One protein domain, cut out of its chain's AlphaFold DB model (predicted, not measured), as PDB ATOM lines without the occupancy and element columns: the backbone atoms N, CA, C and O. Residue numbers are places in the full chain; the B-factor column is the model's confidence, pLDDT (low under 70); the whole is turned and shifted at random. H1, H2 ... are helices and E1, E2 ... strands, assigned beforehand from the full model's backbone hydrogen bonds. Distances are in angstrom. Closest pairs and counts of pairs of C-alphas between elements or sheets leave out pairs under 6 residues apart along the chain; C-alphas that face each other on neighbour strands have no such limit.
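AT A GLANCE: This is residues 2 to 72 of the 72 residues of the protein "Growth inhibitor PemK" of Enterobacter chengduensis (UniProt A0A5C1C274). Little here is regular structure: H1 grazes a tiny sheet, E1 E3 E2; residues 9 to 15 and 41 to 51 stick out. Three strands, then one helix, hold 24 of 71 printed residues, a mixed class. It is only just compact, close to loose: radius of gyration of the C-alphas 13.2 A, spans 35 by 30 by 23 A.

HOW THE PARTS SIT: E2, residues 20 to 22, and E3, 33 to 35, form an antiparallel hairpin; N 34 and O 21 are within hydrogen-bond range at 2.8 A. E1, residues 2 to 4, meets E3 only at a point, C-alphas 3 and 34, 5.2 A apart. H1, residues 57 to 71, only grazes the sheet; its closest C-alphas to E2, 63 and 21, are 6.3 A apart. Every H1 O i to N i+4 pair is within hydrogen-bond range.

IN THESE COORDINATES: C-alpha 2 is at (-3.711, -17.258, 20.461), C-alpha 71 at (7.776, -30.544, 9.953); H1 is 21.0 A long.

THE WHOLE: Links E1 to E2 and E3 to H1 are long; pLDDT is under 70 at residues 2 to 17 and 72.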
ATOM      1  N   VAL A   2      -3.096 -17.775  19.232       56.72
ATOM      2  CA  VAL A   2      -3.711 -17.258  20.461       56.72
ATOM      3  C   VAL A   2      -2.570 -16.996  21.427       56.72
ATOM      4  O   VAL A   2      -1.803 -17.911  21.719       56.72
ATOM      5  N   VAL A   3      -2.433 -15.753  21.881       58.69
ATOM      6  CA  VAL A   3      -1.492 -15.434  22.954       58.69
ATOM      7  C   VAL A   3      -2.218 -15.669  24.268       58.69
ATOM      8  O   VAL A   3      -3.269 -15.079  24.517       58.69
ATOM      9  N   HIS A   4      -1.697 -16.588  25.072       52.88
ATOM     10  CA  HIS A   4      -2.217 -16.851  26.407       52.88
ATOM     11  C   HIS A   4      -1.366 -16.090  27.425       52.88
ATOM     12  O   HIS A   4      -0.138 -16.134  27.341       52.88
ATOM     13  N   ASN A   5      -2.009 -15.450  28.409       48.56
ATOM     14  CA  ASN A   5      -1.318 -14.955  29.600       48.56
ATOM     15  C   ASN A   5      -0.687 -16.157  30.313       48.56
ATOM     16  O   ASN A   5      -1.399 -16.990  30.879       48.56
ATOM     17  N   ALA A   6       0.635 -16.278  30.237       47.12
ATOM     18  CA  ALA A   6       1.377 -17.311  30.938       47.12
ATOM     19  C   ALA A   6       1.771 -16.765  32.316       47.12
ATOM     20  O   ALA A   6       2.399 -15.716  32.409       47.12
ATOM     21  N   GLN A   7       1.381 -17.456  33.389       44.97
ATOM     22  CA  GLN A   7       1.866 -17.159  34.736       44.97
ATOM     23  C   GLN A   7       3.131 -17.997  34.994       44.97
ATOM     24  O   GLN A   7       3.107 -19.201  34.710       44.97
ATOM     25  N   PRO A   8       4.230 -17.425  35.524       42.56
ATOM     26  CA  PRO A   8       5.459 -18.167  35.787       42.56
ATOM     27  C   PRO A   8       5.293 -19.055  37.030       42.56
ATOM     28  O   PRO A   8       5.726 -18.722  38.127       42.56
ATOM     29  N   SER A   9       4.650 -20.210  36.877       40.75
ATOM     30  CA  SER A   9       4.697 -21.291  37.868       40.75
ATOM     31  C   SER A   9       4.983 -22.628  37.182       40.75
ATOM     32  O   SER A   9       4.093 -23.452  36.984       40.75
ATOM     33  N   GLY A  10       6.237 -22.771  36.741       39.59
ATOM     34  CA  GLY A  10       7.151 -23.924  36.857       39.59
ATOM     35  C   GLY A  10       6.755 -25.370  36.511       39.59
ATOM     36  O   GLY A  10       7.653 -26.196  36.436       39.59
ATOM     37  N   GLY A  11       5.486 -25.727  36.309       38.19
ATOM     38  CA  GLY A  11       5.084 -27.144  36.257       38.19
ATOM     39  C   GLY A  11       4.544 -27.647  34.919       38.19
ATOM     40  O   GLY A  11       4.637 -28.838  34.641       38.19
ATOM     41  N   ASN A  12       3.975 -26.772  34.083       46.16
ATOM     42  CA  ASN A  12       3.197 -27.201  32.909       46.16
ATOM     43  C   ASN A  12       3.833 -26.846  31.549       46.16
ATOM     44  O   ASN A  12       3.289 -27.216  30.512       46.16
ATOM     45  N   PHE A  13       4.975 -26.150  31.536       47.41
ATOM     46  CA  PHE A  13       5.659 -25.735  30.300       47.41
ATOM     47  C   PHE A  13       6.450 -26.867  29.637       47.41
ATOM     48  O   PHE A  13       6.493 -26.927  28.415       47.41
ATOM     49  N   ALA A  14       6.946 -27.836  30.414       41.19
ATOM     50  CA  ALA A  14       7.776 -28.936  29.914       41.19
ATOM     51  C   ALA A  14       7.080 -29.860  28.887       41.19
ATOM     52  O   ALA A  14       7.725 -30.684  28.250       41.19
ATOM     53  N   ARG A  15       5.751 -29.759  28.716       48.41
ATOM     54  CA  ARG A  15       5.002 -30.486  27.670       48.41
ATOM     55  C   ARG A  15       4.768 -29.658  26.399       48.41
ATOM     56  O   ARG A  15       4.271 -30.197  25.418       48.41
ATOM     57  N   ALA A  16       5.099 -28.367  26.419       53.97
ATOM     58  CA  ALA A  16       4.823 -27.397  25.361       53.97
ATOM     59  C   ALA A  16       6.096 -26.864  24.671       53.97
ATOM     60  O   ALA A  16       5.978 -26.045  23.758       53.97
ATOM     61  N   ASP A  17       7.283 -27.334  25.074       62.84
ATOM     62  CA  ASP A  17       8.589 -26.806  24.648       62.84
ATOM     63  C   ASP A  17       8.822 -26.859  23.126       62.84
ATOM     64  O   ASP A  17       9.507 -25.997  22.580       62.84
ATOM     65  N   GLY A  18       8.194 -27.793  22.404       72.44
ATOM     66  CA  GLY A  18       8.263 -27.842  20.937       72.44
ATOM     67  C   GLY A  18       7.352 -26.837  20.219       72.44
ATOM     68  O   GLY A  18       7.658 -26.430  19.107       72.44
ATOM     69  N   PHE A  19       6.256 -26.401  20.849       80.81
ATOM     70  CA  PHE A  19       5.167 -25.660  20.190       80.81
ATOM     71  C   PHE A  19       4.868 -24.284  20.801       80.81
ATOM     72  O   PHE A  19       3.792 -23.714  20.582       80.81
ATOM     73  N   THR A  20       5.803 -23.767  21.599       87.00
ATOM     74  CA  THR A  20       5.628 -22.520  22.344       87.00
ATOM     75  C   THR A  20       6.847 -21.618  22.212       87.00
ATOM     76  O   THR A  20       7.961 -22.085  22.396       87.00
ATOM     77  N   VAL A  21       6.646 -20.324  21.955       88.44
ATOM     78  CA  VAL A  21       7.695 -19.286  22.026       88.44
ATOM     79  C   VAL A  21       7.296 -18.253  23.074       88.44
ATOM     80  O   VAL A  21       6.163 -17.768  23.052       88.44
ATOM     81  N   SER A  22       8.188 -17.938  24.015       87.56
ATOM     82  CA  SER A  22       7.919 -16.939  25.057       87.56
ATOM     83  C   SER A  22       8.007 -15.517  24.494       87.56
ATOM     84  O   SER A  22       8.839 -15.242  23.638       87.56
ATOM     85  N   LEU A  23       7.159 -14.611  24.986       89.06
ATOM     86  CA  LEU A  23       7.248 -13.165  24.739       89.06
ATOM     87  C   LEU A  23       7.990 -12.429  25.864       89.06
ATOM     88  O   LEU A  23       8.157 -11.209  25.804       89.06
ATOM     89  N   ASP A  24       8.431 -13.142  26.900       86.12
ATOM     90  CA  ASP A  24       9.197 -12.540  27.986       86.12
ATOM     91  C   ASP A  24      10.506 -11.955  27.444       86.12
ATOM     92  O   ASP A  24      11.294 -12.635  26.793       86.12
ATOM     93  N   GLY A  25      10.732 -10.666  27.702       84.50
ATOM     94  CA  GLY A  25      11.906  -9.947  27.199       84.50
ATOM     95  C   GLY A  25      11.820  -9.507  25.732       84.50
ATOM     96  O   GLY A  25      12.712  -8.796  25.283       84.50
ATOM     97  N   ALA A  26      10.736  -9.817  25.010       86.88
ATOM     98  CA  ALA A  26      10.561  -9.437  23.602       86.88
ATOM     99  C   ALA A  26      10.233  -7.944  23.381       86.88
ATOM    100  O   ALA A  26       9.982  -7.520  22.259       86.88
ATOM    101  N   GLY A  27      10.157  -7.123  24.432       88.94
ATOM    102  CA  GLY A  27       9.807  -5.702  24.301       88.94
ATOM    103  C   GLY A  27       8.370  -5.443  23.818       88.94
ATOM    104  O   GLY A  27       8.062  -4.335  23.379       88.94
ATOM    105  N   THR A  28       7.489  -6.444  23.899       89.56
ATOM    106  CA  THR A  28       6.060  -6.345  23.571       89.56
ATOM    107  C   THR A  28       5.241  -5.951  24.795       89.56
ATOM    108  O   THR A  28       5.599  -6.258  25.932       89.56
ATOM    109  N   LYS A  29       4.098  -5.291  24.581       88.75
ATOM    110  CA  LYS A  29       3.142  -5.015  25.666       88.75
ATOM    111  C   LYS A  29       2.394  -6.286  26.066       88.75
ATOM    112  O   LYS A  29       2.052  -6.474  27.232       88.75
ATOM    113  N   THR A  30       2.111  -7.140  25.089       87.69
ATOM    114  CA  THR A  30       1.534  -8.460  25.306       87.69
ATOM    115  C   THR A  30       2.564  -9.346  26.000       87.69
ATOM    116  O   THR A  30       3.689  -9.484  25.523       87.69
ATOM    117  N   MET A  31       2.157  -9.948  27.116       85.94
ATOM    118  CA  MET A  31       2.958 -10.890  27.897       85.94
ATOM    119  C   MET A  31       2.489 -12.329  27.655       85.94
ATOM    120  O   MET A  31       1.372 -12.564  27.186       85.94
ATOM    121  N   GLY A  32       3.325 -13.296  28.030       87.38
ATOM    122  CA  GLY A  32       3.004 -14.715  27.964       87.38
ATOM    123  C   GLY A  32       3.716 -15.416  26.818       87.38
ATOM    124  O   GLY A  32       4.888 -15.160  26.569       87.38
ATOM    125  N   ALA A  33       3.027 -16.329  26.138       87.25
ATOM    126  CA  ALA A  33       3.656 -17.141  25.105       87.25
ATOM    127  C   ALA A  33       2.766 -17.365  23.879       87.25
ATOM    128  O   ALA A  33       1.536 -17.465  23.963       87.25
ATOM    129  N   ILE A  34       3.424 -17.469  22.731       87.50
ATOM    130  CA  ILE A  34       2.859 -17.860  21.449       87.50
ATOM    131  C   ILE A  34       2.730 -19.375  21.421       87.50
ATOM    132  O   ILE A  34       3.739 -20.064  21.515       87.50
ATOM    133  N   ARG A  35       1.516 -19.893  21.221       86.81
ATOM    134  CA  ARG A  35       1.270 -21.323  20.980       86.81
ATOM    135  C   ARG A  35       0.913 -21.581  19.520       86.81
ATOM    136  O   ARG A  35       0.076 -20.865  18.955       86.81
ATOM    137  N   PHE A  36       1.522 -22.607  18.929       84.38
ATOM    138  CA  PHE A  36       1.331 -22.976  17.520       84.38
ATOM    139  C   PHE A  36       1.063 -24.474  17.285       84.38
ATOM    140  O   PHE A  36       1.060 -24.927  16.146       84.38
ATOM    141  N   ASP A  37       0.740 -25.223  18.339       82.00
ATOM    142  CA  ASP A  37       0.305 -26.630  18.305       82.00
ATOM    143  C   ASP A  37      -1.088 -26.840  17.676       82.00
ATOM    144  O   ASP A  37      -1.417 -27.944  17.247       82.00
ATOM    145  N   GLN A  38      -1.930 -25.801  17.619       76.50
ATOM    146  CA  GLN A  38      -3.296 -25.875  17.079       76.50
ATOM    147  C   GLN A  38      -3.601 -24.727  16.099       76.50
ATOM    148  O   GLN A  38      -4.388 -23.822  16.419       76.50
ATOM    149  N   PRO A  39      -2.991 -24.710  14.897       77.50
ATOM    150  CA  PRO A  39      -3.273 -23.677  13.911       77.50
ATOM    151  C   PRO A  39      -4.732 -23.767  13.450       77.50
ATOM    152  O   PRO A  39      -5.235 -24.823  13.072       77.50
ATOM    153  N   ARG A  40      -5.433 -22.631  13.476       83.44
ATOM    154  CA  ARG A  40      -6.791 -22.509  12.944       83.44
ATOM    155  C   ARG A  40      -6.927 -21.205  12.176       83.44
ATOM    156  O   ARG A  40      -6.609 -20.141  12.709       83.44
ATOM    157  N   THR A  41      -7.472 -21.286  10.968       88.81
ATOM    158  CA  THR A  41      -7.967 -20.112  10.247       88.81
ATOM    159  C   THR A  41      -9.223 -19.604  10.945       88.81
ATOM    160  O   THR A  41     -10.149 -20.366  11.225       88.81
ATOM    161  N   ILE A  42      -9.248 -18.315  11.265       88.56
ATOM    162  CA  ILE A  42     -10.389 -17.657  11.900       88.56
ATOM    163  C   ILE A  42     -10.793 -16.451  11.065       88.56
ATOM    164  O   ILE A  42      -9.940 -15.725  10.560       88.56
ATOM    165  N   ASP A  43     -12.098 -16.230  10.941       91.12
ATOM    166  CA  ASP A  43     -12.615 -14.995  10.368       91.12
ATOM    167  C   ASP A  43     -12.461 -13.867  11.395       91.12
ATOM    168  O   ASP A  43     -13.113 -13.853  12.443       91.12
ATOM    169  N   MET A  44     -11.553 -12.939  11.103       91.81
ATOM    170  CA  MET A  44     -11.269 -11.797  11.966       91.81
ATOM    171  C   MET A  44     -12.382 -10.747  11.914       91.81
ATOM    172  O   MET A  44     -12.644 -10.115  12.935       91.81
ATOM    173  N   ALA A  45     -13.057 -10.572  10.775       92.44
ATOM    174  CA  ALA A  45     -14.127  -9.589  10.623       92.44
ATOM    175  C   ALA A  45     -15.378 -10.040  11.384       92.44
ATOM    176  O   ALA A  45     -15.893  -9.295  12.219       92.44
ATOM    177  N   ALA A  46     -15.790 -11.298  11.197       95.12
ATOM    178  CA  ALA A  46     -16.929 -11.876  11.912       95.12
ATOM    179  C   ALA A  46     -16.713 -11.928  13.436       95.12
ATOM    180  O   ALA A  46     -17.674 -11.910  14.203       95.12
ATOM    181  N   ARG A  47     -15.453 -11.972  13.891       92.38
ATOM    182  CA  ARG A  47     -15.090 -12.000  15.319       92.38
ATOM    183  C   ARG A  47     -14.692 -10.642  15.897       92.38
ATOM    184  O   ARG A  47     -14.255 -10.596  17.042       92.38
ATOM    185  N   SER A  48     -14.835  -9.548  15.142       93.12
ATOM    186  CA  SER A  48     -14.424  -8.203  15.581       93.12
ATOM    187  C   SER A  48     -12.965  -8.142  16.069       93.12
ATOM    188  O   SER A  48     -12.645  -7.479  17.059       93.12
ATOM    189  N   GLY A  49     -12.075  -8.872  15.394       89.69
ATOM    190  CA  GLY A  49     -10.661  -8.946  15.732       89.69
ATOM    191  C   GLY A  49      -9.991  -7.575  15.651       89.69
ATOM    192  O   GLY A  49     -10.183  -6.827  14.695       89.69
ATOM    193  N   LYS A  50      -9.176  -7.248  16.658       91.44
ATOM    194  CA  LYS A  50      -8.416  -5.995  16.727       91.44
ATOM    195  C   LYS A  50      -6.926  -6.292  16.692       91.44
ATOM    196  O   LYS A  50      -6.449  -7.172  17.406       91.44
ATOM    197  N   ARG A  51      -6.182  -5.531  15.892       89.81
ATOM    198  CA  ARG A  51      -4.717  -5.561  15.923       89.81
ATOM    199  C   ARG A  51      -4.238  -4.781  17.146       89.81
ATOM    200  O   ARG A  51      -4.529  -3.594  17.250       89.81
ATOM    201  N   LEU A  52      -3.529  -5.451  18.052       90.62
ATOM    202  CA  LEU A  52      -3.013  -4.838  19.281       90.62
ATOM    203  C   LEU A  52      -1.612  -4.259  19.083       90.62
ATOM    204  O   LEU A  52      -1.376  -3.095  19.387       90.62
ATOM    205  N   GLU A  53      -0.702  -5.059  18.535       91.25
ATOM    206  CA  GLU A  53       0.690  -4.679  18.297       91.25
ATOM    207  C   GLU A  53       1.325  -5.562  17.212       91.25
ATOM    208  O   GLU A  53       0.670  -6.442  16.645       91.25
ATOM    209  N   ARG A  54       2.592  -5.293  16.883       91.25
ATOM    210  CA  ARG A  54       3.438  -6.157  16.051       91.25
ATOM    211  C   ARG A  54       4.565  -6.687  16.933       91.25
ATOM    212  O   ARG A  54       5.210  -5.894  17.606       91.25
ATOM    213  N   ILE A  55       4.784  -7.997  16.897       92.81
ATOM    214  CA  ILE A  55       5.926  -8.623  17.566       92.81
ATOM    215  C   ILE A  55       7.219  -8.388  16.762       92.81
ATOM    216  O   ILE A  55       7.136  -8.241  15.536       92.81
ATOM    217  N   PRO A  56       8.385  -8.341  17.421       93.50
ATOM    218  CA  PRO A  56       9.685  -8.278  16.757       93.50
ATOM    219  C   PRO A  56       9.961  -9.437  15.788       93.50
ATOM    220  O   PRO A  56       9.411 -10.532  15.927       93.50
ATOM    221  N   ASP A  57      10.823  -9.193  14.798       94.44
ATOM    222  CA  ASP A  57      11.115 -10.166  13.739       94.44
ATOM    223  C   ASP A  57      11.947 -11.365  14.244       94.44
ATOM    224  O   ASP A  57      11.813 -12.466  13.715       94.44
ATOM    225  N   ASP A  58      12.760 -11.203  15.290       92.81
ATOM    226  CA  ASP A  58      13.486 -12.294  15.958       92.81
ATOM    227  C   ASP A  58      12.532 -13.315  16.596       92.81
ATOM    228  O   ASP A  58      12.708 -14.517  16.398       92.81
ATOM    229  N   VAL A  59      11.457 -12.854  17.242       91.75
ATOM    230  CA  VAL A  59      10.393 -13.730  17.767       91.75
ATOM    231  C   VAL A  59       9.690 -14.484  16.633       91.75
ATOM    232  O   VAL A  59       9.388 -15.671  16.761       91.75
ATOM    233  N   VAL A  60       9.435 -13.823  15.495       92.56
ATOM    234  CA  VAL A  60       8.847 -14.481  14.312       92.56
ATOM    235  C   VAL A  60       9.778 -15.571  13.783       92.56
ATOM    236  O   VAL A  60       9.324 -16.683  13.511       92.56
ATOM    237  N   ASN A  61      11.073 -15.274  13.670       93.94
ATOM    238  CA  ASN A  61      12.077 -16.226  13.203       93.94
ATOM    239  C   ASN A  61      12.190 -17.437  14.134       93.94
ATOM    240  O   ASN A  61      12.309 -18.562  13.652       93.94
ATOM    241  N   GLU A  62      12.089 -17.238  15.449       91.12
ATOM    242  CA  GLU A  62      12.086 -18.335  16.417       91.12
ATOM    243  C   GLU A  62      10.878 -19.266  16.230       91.12
ATOM    244  O   GLU A  62      11.034 -20.489  16.215       91.12
ATOM    245  N   VAL A  63       9.676 -18.711  16.027       90.00
ATOM    246  CA  VAL A  63       8.472 -19.513  15.742       90.00
ATOM    247  C   VAL A  63       8.652 -20.331  14.462       90.00
ATOM    248  O   VAL A  63       8.339 -21.521  14.448       90.00
ATOM    249  N   LEU A  64       9.173 -19.716  13.396       90.62
ATOM    250  CA  LEU A  64       9.404 -20.395  12.118       90.62
ATOM    251  C   LEU A  64      10.449 -21.508  12.237       90.62
ATOM    252  O   LEU A  64      10.222 -22.596  11.717       90.62
ATOM    253  N   ALA A  65      11.548 -21.277  12.960       91.06
ATOM    254  CA  ALA A  65      12.586 -22.283  13.173       91.06
ATOM    255  C   ALA A  65      12.064 -23.507  13.944       91.06
ATOM    256  O   ALA A  65      12.390 -24.642  13.603       91.06
ATOM    257  N   ARG A  66      11.216 -23.300  14.962       88.31
ATOM    258  CA  ARG A  66      10.598 -24.413  15.701       88.31
ATOM    259  C   ARG A  66       9.561 -25.164  14.862       88.31
ATOM    260  O   ARG A  66       9.478 -26.382  14.965       88.31
ATOM    261  N   LEU A  67       8.786 -24.458  14.032       87.31
ATOM    262  CA  LEU A  67       7.868 -25.088  13.076       87.31
ATOM    263  C   LEU A  67       8.622 -25.962  12.067       87.31
ATOM    264  O   LEU A  67       8.211 -27.092  11.827       87.31
ATOM    265  N   ASP A  68       9.727 -25.457  11.520       88.94
ATOM    266  CA  ASP A  68      10.578 -26.194  10.583       88.94
ATOM    267  C   ASP A  68      11.144 -27.471  11.225       88.94
ATOM    268  O   ASP A  68      11.037 -28.549  10.650       88.94
ATOM    269  N   ALA A  69      11.614 -27.380  12.474       86.50
ATOM    270  CA  ALA A  69      12.139 -28.518  13.233       86.50
ATOM    271  C   ALA A  69      11.105 -29.616  13.567       86.50
ATOM    272  O   ALA A  69      11.492 -30.702  13.990       86.50
ATOM    273  N   ILE A  70       9.802 -29.334  13.448       82.38
ATOM    274  CA  ILE A  70       8.722 -30.311  13.674       82.38
ATOM    275  C   ILE A  70       8.219 -30.910  12.354       82.38
ATOM    276  O   ILE A  70       7.687 -32.020  12.347       82.38
ATOM    277  N   LEU A  71       8.315 -30.157  11.257       80.56
ATOM    278  CA  LEU A  71       7.776 -30.544   9.953       80.56
ATOM    279  C   LEU A  71       8.801 -31.249   9.053       80.56
ATOM    280  O   LEU A  71       8.378 -31.951   8.132       80.56
ATOM    281  N   ASN A  72      10.098 -31.077   9.322       69.50
ATOM    282  CA  ASN A  72      11.211 -31.727   8.622       69.50
ATOM    283  C   ASN A  72      11.828 -32.860   9.451       69.50
ATOM    284  O   ASN A  72      12.366 -33.797   8.819       69.50
TER     285      ASN A  72